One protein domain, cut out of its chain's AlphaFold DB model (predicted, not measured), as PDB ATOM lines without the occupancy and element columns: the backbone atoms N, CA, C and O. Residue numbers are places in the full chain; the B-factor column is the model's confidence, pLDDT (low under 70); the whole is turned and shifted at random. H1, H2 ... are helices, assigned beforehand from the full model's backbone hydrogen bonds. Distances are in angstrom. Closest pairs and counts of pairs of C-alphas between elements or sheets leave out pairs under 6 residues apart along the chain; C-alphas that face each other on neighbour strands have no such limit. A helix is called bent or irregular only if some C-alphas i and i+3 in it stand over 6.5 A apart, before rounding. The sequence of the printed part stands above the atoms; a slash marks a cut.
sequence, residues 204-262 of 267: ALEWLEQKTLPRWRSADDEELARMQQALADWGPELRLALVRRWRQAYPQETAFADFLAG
ATOM      1  N   ALA A 204     -33.658  34.626  17.967       98.12
ATOM      2  CA  ALA A 204     -33.765  35.994  18.454       98.12
ATOM      3  C   ALA A 204     -32.581  36.863  18.021       98.12
ATOM      4  O   ALA A 204     -32.788  37.988  17.582       98.12
ATOM      5  N   LEU A 205     -31.350  36.350  18.114       98.00
ATOM      6  CA  LEU A 205     -30.164  37.116  17.719       98.00
ATOM      7  C   LEU A 205     -30.171  37.441  16.226       98.00
ATOM      8  O   LEU A 205     -29.911  38.584  15.862       98.00
ATOM      9  N   GLU A 206     -30.512  36.460  15.389       96.12
ATOM     10  CA  GLU A 206     -30.556  36.629  13.939       96.12
ATOM     11  C   GLU A 206     -31.598  37.679  13.536       96.12
ATOM     12  O   GLU A 206     -31.287  38.619  12.809       96.12
ATOM     13  N   TRP A 207     -32.821  37.580  14.064       97.19
ATOM     14  CA  TRP A 207     -33.866  38.560  13.773       97.19
ATOM     15  C   TRP A 207     -33.496  39.962  14.261       97.19
ATOM     16  O   TRP A 207     -33.687  40.949  13.548       97.19
ATOM     17  N   LEU A 208     -32.952  40.062  15.477       98.12
ATOM     18  CA  LEU A 208     -32.548  41.343  16.044       98.12
ATOM     19  C   LEU A 208     -31.442  41.999  15.218       98.12
ATOM     20  O   LEU A 208     -31.515  43.201  14.985       98.12
ATOM     21  N   GLU A 209     -30.459  41.238  14.741       97.88
ATOM     22  CA  GLU A 209     -29.380  41.768  13.907       97.88
ATOM     23  C   GLU A 209     -29.862  42.169  12.511       97.88
ATOM     24  O   GLU A 209     -29.568  43.276  12.061       97.88
ATOM     25  N   GLN A 210     -30.671  41.333  11.860       96.44
ATOM     26  CA  GLN A 210     -31.072  41.567  10.472       96.44
ATOM     27  C   GLN A 210     -32.222  42.568  10.323       96.44
ATOM     28  O   GLN A 210     -32.314  43.259   9.305       96.44
ATOM     29  N   LYS A 211     -33.152  42.611  11.286       95.62
ATOM     30  CA  LYS A 211     -34.415  43.364  11.166       95.62
ATOM     31  C   LYS A 211     -34.510  44.513  12.157       95.62
ATOM     32  O   LYS A 211     -34.951  45.600  11.787       95.62
ATOM     33  N   THR A 212     -34.100  44.292  13.403       96.88
ATOM     34  CA  THR A 212     -34.325  45.269  14.478       96.88
ATOM     35  C   THR A 212     -33.210  46.305  14.563       96.88
ATOM     36  O   THR A 212     -33.501  47.494  14.651       96.88
ATOM     37  N   LEU A 213     -31.946  45.891  14.495       98.00
ATOM     38  CA  LEU A 213     -30.780  46.764  14.629       98.00
ATOM     39  C   LEU A 213     -30.718  47.851  13.536       98.00
ATOM     40  O   LEU A 213     -30.518  49.014  13.891       98.00
ATOM     41  N   PRO A 214     -30.926  47.560  12.232       97.69
ATOM     42  CA  PRO A 214     -30.924  48.599  11.203       97.69
ATOM     43  C   PRO A 214     -32.025  49.635  11.424       97.69
ATOM     44  O   PRO A 214     -31.777  50.826  11.268       97.69
ATOM     45  N   ARG A 215     -33.215  49.182  11.841       96.19
ATOM     46  CA  ARG A 215     -34.349  50.057  12.141       96.19
ATOM     47  C   ARG A 215     -34.087  50.912  13.377       96.19
ATOM     48  O   ARG A 215     -34.334  52.106  13.334       96.19
ATOM     49  N   TRP A 216     -33.531  50.326  14.435       97.38
ATOM     50  CA  TRP A 216     -33.133  51.048  15.643       97.38
ATOM     51  C   TRP A 216     -32.126  52.167  15.344       97.38
ATOM     52  O   TRP A 216     -32.256  53.265  15.871       97.38
ATOM     53  N   ARG A 217     -31.155  51.928  14.450       97.38
ATOM     54  CA  ARG A 217     -30.158  52.941  14.048       97.38
ATOM     55  C   ARG A 217     -30.760  54.154  13.343       97.38
ATOM     56  O   ARG A 217     -30.150  55.219  13.368       97.38
ATOM     57  N   SER A 218     -31.891  53.976  12.668       96.75
ATOM     58  CA  SER A 218     -32.586  55.040  11.940       96.75
ATOM     59  C   SER A 218     -33.835  55.548  12.657       96.75
ATOM     60  O   SER A 218     -34.539  56.370  12.077       96.75
ATOM     61  N   ALA A 219     -34.136  55.028  13.851       95.94
ATOM     62  CA  ALA A 219     -35.391  55.286  14.536       95.94
ATOM     63  C   ALA A 219     -35.448  56.708  15.102       95.94
ATOM     64  O   ALA A 219     -34.458  57.209  15.641       95.94
ATOM     65  N   ASP A 220     -36.618  57.337  15.007       95.88
ATOM     66  CA  ASP A 220     -36.914  58.553  15.767       95.88
ATOM     67  C   ASP A 220     -37.280  58.243  17.234       95.88
ATOM     68  O   ASP A 220     -37.423  57.085  17.635       95.88
ATOM     69  N   ASP A 221     -37.423  59.283  18.059       94.94
ATOM     70  CA  ASP A 221     -37.723  59.130  19.489       94.94
ATOM     71  C   ASP A 221     -39.051  58.389  19.742       94.94
ATOM     72  O   ASP A 221     -39.189  57.666  20.732       94.94
ATOM     73  N   GLU A 222     -40.034  58.536  18.848       93.94
ATOM     74  CA  GLU A 222     -41.338  57.885  18.981       93.94
ATOM     75  C   GLU A 222     -41.241  56.388  18.649       93.94
ATOM     76  O   GLU A 222     -41.805  55.544  19.349       93.94
ATOM     77  N   GLU A 223     -40.495  56.042  17.600       93.44
ATOM     78  CA  GLU A 223     -40.150  54.668  17.242       93.44
ATOM     79  C   GLU A 223     -39.352  53.979  18.345       93.44
ATOM     80  O   GLU A 223     -39.694  52.859  18.731       93.44
ATOM     81  N   LEU A 224     -38.340  54.652  18.896       94.62
ATOM     82  CA  LEU A 224     -37.549  54.128  20.007       94.62
ATOM     83  C   LEU A 224     -38.417  53.858  21.237       94.62
ATOM     84  O   LEU A 224     -38.300  52.784  21.829       94.62
ATOM     85  N   ALA A 225     -39.337  54.765  21.577       93.19
ATOM     86  CA  ALA A 225     -40.270  54.570  22.684       93.19
ATOM     87  C   ALA A 225     -41.200  53.360  22.458       93.19
ATOM     88  O   ALA A 225     -41.397  52.550  23.368       93.19
ATOM     89  N   ARG A 226     -41.731  53.177  21.237       93.75
ATOM     90  CA  ARG A 226     -42.552  51.998  20.893       93.75
ATOM     91  C   ARG A 226     -41.758  50.696  20.993       93.75
ATOM     92  O   ARG A 226     -42.247  49.723  21.571       93.75
ATOM     93  N   MET A 227     -40.524  50.681  20.490       95.25
ATOM     94  CA  MET A 227     -39.637  49.522  20.589       95.25
ATOM     95  C   MET A 227     -39.304  49.192  22.052       95.25
ATOM     96  O   MET A 227     -39.383  48.029  22.442       95.25
ATOM     97  N   GLN A 228     -38.997  50.193  22.884       93.50
ATOM     98  CA  GLN A 228     -38.746  50.000  24.320       93.50
ATOM     99  C   GLN A 228     -39.961  49.423  25.046       93.50
ATOM    100  O   GLN A 228     -39.810  48.500  25.848       93.50
ATOM    101  N   GLN A 229     -41.163  49.913  24.731       91.94
ATOM    102  CA  GLN A 229     -42.402  49.387  25.301       91.94
ATOM    103  C   GLN A 229     -42.618  47.913  24.927       91.94
ATOM    104  O   GLN A 229     -42.990  47.116  25.786       91.94
ATOM    105  N   ALA A 230     -42.341  47.529  23.677       92.50
ATOM    106  CA  ALA A 230     -42.427  46.133  23.247       92.50
ATOM    107  C   ALA A 230     -41.374  45.239  23.924       92.50
ATOM    108  O   ALA A 230     -41.674  44.109  24.303       92.50
ATOM    109  N   LEU A 231     -40.150  45.744  24.118       93.62
ATOM    110  CA  LEU A 231     -39.098  45.019  24.835       93.62
ATOM    111  C   LEU A 231     -39.447  44.817  26.314       93.62
ATOM    112  O   LEU A 231     -39.125  43.769  26.870       93.62
ATOM    113  N   ALA A 232     -40.111  45.782  26.959       91.50
ATOM    114  CA  ALA A 232     -40.517  45.666  28.360       91.50
ATOM    115  C   ALA A 232     -41.409  44.433  28.616       91.50
ATOM    116  O   ALA A 232     -41.265  43.781  29.654       91.50
ATOM    117  N   ASP A 233     -42.236  44.047  27.640       90.56
ATOM    118  CA  ASP A 233     -43.106  42.866  27.714       90.56
ATOM    119  C   ASP A 233     -42.346  41.527  27.724       90.56
ATOM    120  O   ASP A 233     -42.935  40.493  28.041       90.56
ATOM    121  N   TRP A 234     -41.052  41.507  27.380       93.38
ATOM    122  CA  TRP A 234     -40.231  40.288  27.398       93.38
ATOM    123  C   TRP A 234     -39.722  39.918  28.795       93.38
ATOM    124  O   TRP A 234     -39.214  38.814  28.988       93.38
ATOM    125  N   GLY A 235     -39.861  40.818  29.770       90.31
ATOM    126  CA  GLY A 235     -39.407  40.611  31.142       90.31
ATOM    127  C   GLY A 235     -37.887  40.782  31.325       90.31
ATOM    128  O   GLY A 235     -37.092  40.440  30.445       90.31
ATOM    129  N   PRO A 236     -37.442  41.302  32.482       92.44
ATOM    130  CA  PRO A 236     -36.049  41.708  32.692       92.44
ATOM    131  C   PRO A 236     -35.060  40.535  32.636       92.44
ATOM    132  O   PRO A 236     -34.003  40.647  32.019       92.44
ATOM    133  N   GLU A 237     -35.400  39.377  33.206       92.88
ATOM    134  CA  GLU A 237     -34.487  38.225  33.256       92.88
ATOM    135  C   GLU A 237     -34.147  37.674  31.863       92.88
ATOM    136  O   GLU A 237     -32.981  37.394  31.559       92.88
ATOM    137  N   LEU A 238     -35.156  37.548  30.994       94.75
ATOM    138  CA  LEU A 238     -34.970  37.075  29.623       94.75
ATOM    139  C   LEU A 238     -34.223  38.107  28.780       94.75
ATOM    140  O   LEU A 238     -33.342  37.725  28.010       94.75
ATOM    141  N   ARG A 239     -34.498  39.404  28.967       95.81
ATOM    142  CA  ARG A 239     -33.738  40.477  28.310       95.81
ATOM    143  C   ARG A 239     -32.265  40.445  28.699       95.81
ATOM    144  O   ARG A 239     -31.414  40.472  27.819       95.81
ATOM    145  N   LEU A 240     -31.941  40.287  29.982       95.88
ATOM    146  CA  LEU A 240     -30.550  40.165  30.426       95.88
ATOM    147  C   LEU A 240     -29.872  38.910  29.853       95.88
ATOM    148  O   LEU A 240     -28.705  38.957  29.458       95.88
ATOM    149  N   ALA A 241     -30.584  37.782  29.761       95.88
ATOM    150  CA  ALA A 241     -30.069  36.577  29.109       95.88
ATOM    151  C   ALA A 241     -29.796  36.789  27.612       95.88
ATOM    152  O   ALA A 241     -28.742  36.379  27.117       95.88
ATOM    153  N   LEU A 242     -30.707  37.471  26.919       97.50
ATOM    154  CA  LEU A 242     -30.555  37.860  25.522       97.50
ATOM    155  C   LEU A 242     -29.354  38.793  25.335       97.50
ATOM    156  O   LEU A 242     -28.526  38.533  24.468       97.50
ATOM    157  N   VAL A 243     -29.202  39.814  26.181       98.00
ATOM    158  CA  VAL A 243     -28.089  40.778  26.135       98.00
ATOM    159  C   VAL A 243     -26.742  40.098  26.355       98.00
ATOM    160  O   VAL A 243     -25.786  40.393  25.640       98.00
ATOM    161  N   ARG A 244     -26.648  39.133  27.281       97.12
ATOM    162  CA  ARG A 244     -25.420  38.335  27.456       97.12
ATOM    163  C   ARG A 244     -25.039  37.597  26.174       97.12
ATOM    164  O   ARG A 244     -23.871  37.613  25.792       97.12
ATOM    165  N   ARG A 245     -26.011  36.978  25.500       97.12
ATOM    166  CA  ARG A 245     -25.787  36.288  24.220       97.12
ATOM    167  C   ARG A 245     -25.459  37.274  23.093       97.12
ATOM    168  O   ARG A 245     -24.558  37.011  22.304       97.12
ATOM    169  N   TRP A 246     -26.121  38.428  23.066       98.31
ATOM    170  CA  TRP A 246     -25.862  39.498  22.107       98.31
ATOM    171  C   TRP A 246     -24.428  40.020  22.217       98.31
ATOM    172  O   TRP A 246     -23.713  40.035  21.223       98.31
ATOM    173  N   ARG A 247     -23.962  40.365  23.425       98.00
ATOM    174  CA  ARG A 247     -22.590  40.854  23.659       98.00
ATOM    175  C   ARG A 247     -21.514  39.827  23.281       98.00
ATOM    176  O   ARG A 247     -20.407  40.220  22.933       98.00
ATOM    177  N   GLN A 248     -21.822  38.528  23.333       97.06
ATOM    178  CA  GLN A 248     -20.918  37.472  22.861       97.06
ATOM    179  C   GLN A 248     -20.863  37.391  21.329       97.06
ATOM    180  O   GLN A 248     -19.781  37.216  20.775       97.06
ATOM    181  N   ALA A 249     -22.009  37.505  20.655       97.50
ATOM    182  CA  ALA A 249     -22.102  37.398  19.199       97.50
ATOM    183  C   ALA A 249     -21.677  38.686  18.469       97.50
ATOM    184  O   ALA A 249     -21.049  38.621  17.414       97.50
ATOM    185  N   TYR A 250     -21.982  39.848  19.050       97.69
ATOM    186  CA  TYR A 250     -21.792  41.176  18.464       97.69
ATOM    187  C   TYR A 250     -21.117  42.129  19.471       97.69
ATOM    188  O   TYR A 250     -21.723  43.115  19.900       97.69
ATOM    189  N   PRO A 251     -19.862  41.859  19.886       97.19
ATOM    190  CA  PRO A 251     -19.175  42.617  20.941       97.19
ATOM    191  C   PRO A 251     -18.987  44.110  20.629       97.19
ATOM    192  O   PRO A 251     -18.782  44.907  21.540       97.19
ATOM    193  N   GLN A 252     -19.060  44.500  19.356       97.25
ATOM    194  CA  GLN A 252     -18.988  45.887  18.901       97.25
ATOM    195  C   GLN A 252     -20.311  46.662  19.040       97.25
ATOM    196  O   GLN A 252     -20.294  47.889  19.056       97.25
ATOM    197  N   GLU A 253     -21.457  45.979  19.146       97.06
ATOM    198  CA  GLU A 253     -22.796  46.594  19.153       97.06
ATOM    199  C   GLU A 253     -23.278  46.887  20.583       97.06
ATOM    200  O   GLU A 253     -24.345  46.435  21.010       97.06
ATOM    201  N   THR A 254     -22.473  47.622  21.354       96.56
ATOM    202  CA  THR A 254     -22.723  47.862  22.786       96.56
ATOM    203  C   THR A 254     -23.949  48.734  23.036       96.56
ATOM    204  O   THR A 254     -24.791  48.368  23.849       96.56
ATOM    205  N   ALA A 255     -24.117  49.824  22.284       97.31
ATOM    206  CA  ALA A 255     -25.252  50.736  22.453       97.31
ATOM    207  C   ALA A 255     -26.606  50.048  22.199       97.31
ATOM    208  O   ALA A 255     -27.579  50.295  22.909       97.31
ATOM    209  N   PHE A 256     -26.663  49.137  21.223       97.88
ATOM    210  CA  PHE A 256     -27.866  48.344  20.992       97.88
ATOM    211  C   PHE A 256     -28.074  47.286  22.082       97.88
ATOM    212  O   PHE A 256     -29.207  47.029  22.473       97.88
ATOM    213  N   ALA A 257     -26.999  46.706  22.627       97.69
ATOM    214  CA  ALA A 257     -27.098  45.806  23.777       97.69
ATOM    215  C   ALA A 257     -27.706  46.512  25.002       97.69
ATOM    216  O   ALA A 257     -28.555  45.937  25.679       97.69
ATOM    217  N   ASP A 258     -27.308  47.758  25.254       95.88
ATOM    218  CA  ASP A 258     -27.829  48.564  26.361       95.88
ATOM    219  C   ASP A 258     -29.298  48.948  26.114       95.88
ATOM    220  O   ASP A 258     -30.138  48.827  27.003       95.88
ATOM    221  N   PHE A 259     -29.657  49.272  24.868       96.38
ATOM    222  CA  PHE A 259     -31.055  49.443  24.467       96.38
ATOM    223  C   PHE A 259     -31.900  48.175  24.701       96.38
ATOM    224  O   PHE A 259     -33.005  48.241  25.248       96.38
ATOM    225  N   LEU A 260     -31.376  47.001  24.330       96.25
ATOM    226  CA  LEU A 260     -32.030  45.714  24.570       96.25
ATOM    227  C   LEU A 260     -32.180  45.406  26.063       96.25
ATOM    228  O   LEU A 260     -33.182  44.795  26.434       96.25
ATOM    229  N   ALA A 261     -31.251  45.847  26.917       92.94
ATOM    230  CA  ALA A 261     -31.362  45.728  28.373       92.94
ATOM    231  C   ALA A 261     -32.473  46.634  28.936       92.94
ATOM    232  O   ALA A 261     -33.258  46.193  29.777       92.94
ATOM    233  N   GLY A 262     -32.612  47.846  28.384       86.88
ATOM    234  CA  GLY A 262     -33.515  48.886  28.885       86.88
ATOM    235  C   GLY A 262     -32.962  49.544  30.147       86.88
ATOM    236  O   GLY A 262     -31.833  49.275  30.538       86.88
TER     237      GLY A 262
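Overview. This is residues 204 to 262 of the 267 residues of the protein "FGE-sulfatase domain-containing protein" of Planctomycetes bacterium (UniProt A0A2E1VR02). H1 and H2 make a narrow V, and H3 runs across its open end; H4 folds back from H3 as a helical hairpin and reaches over the mouth of the V, toward H2. The corners of this three-sided frame are thinly joined, and H4 covers its opening from one side. The printed part has 59 residues with four named helices in the order H1, H2, H3, H4, no named strand, and the class all helix. It is compact, with a radius of gyration of the C-alphas of 10.7 A, and rounded, spanning 29 by 23 by 17 A.

Arrangement. H1, residues 204 to 217, is close to but not clearly touching H2, residues 221 to 232, with the C-alphas of Trp 216 and Leu 224 closest at 6.9 A; they run opposite ways at a shallow tilt of 22 degrees. H1 touches H3, residues 236 to 249, with residues 204 to 205 alone, about perpendicular at 88 degrees; the closest C-alphas are those of Leu 205 and Trp 246, 6.6 A. H3 and H4, residues 254 to 261, touch as a hairpin at a shallow tilt of 23 degrees, the closest C-alphas, of Val 243 and Ala 257, 5.6 A apart. H2 and H4 only just touch, with 3 pairs of C-alphas within 8 A, the closest those of Leu 231 and Leu 260 at 7.1 A. Every O i to N i+4 pair is within hydrogen-bond range in H2, H3 and H4, and 7 of 10 in H1.

Along the chain. H1 begins at C-alpha 204 (-33.765, 35.994, 18.454) and is 17.9 A long; it is only just irregular, C-alphas 210 and 213 being 6.7 A apart. H2 is 16.4 A long, H3 19.9 A, and H4 10.5 A, ending at C-alpha 261 (-31.362, 45.728, 28.373).

Size, cuts and confidence. The C-alphas farthest apart, of Glu 222 and Gln 248, are 29.1 A apart. The three links are tight, and the printed part has no cut. The mean pLDDT of the printed part is 95.6, and no printed residue is under 70.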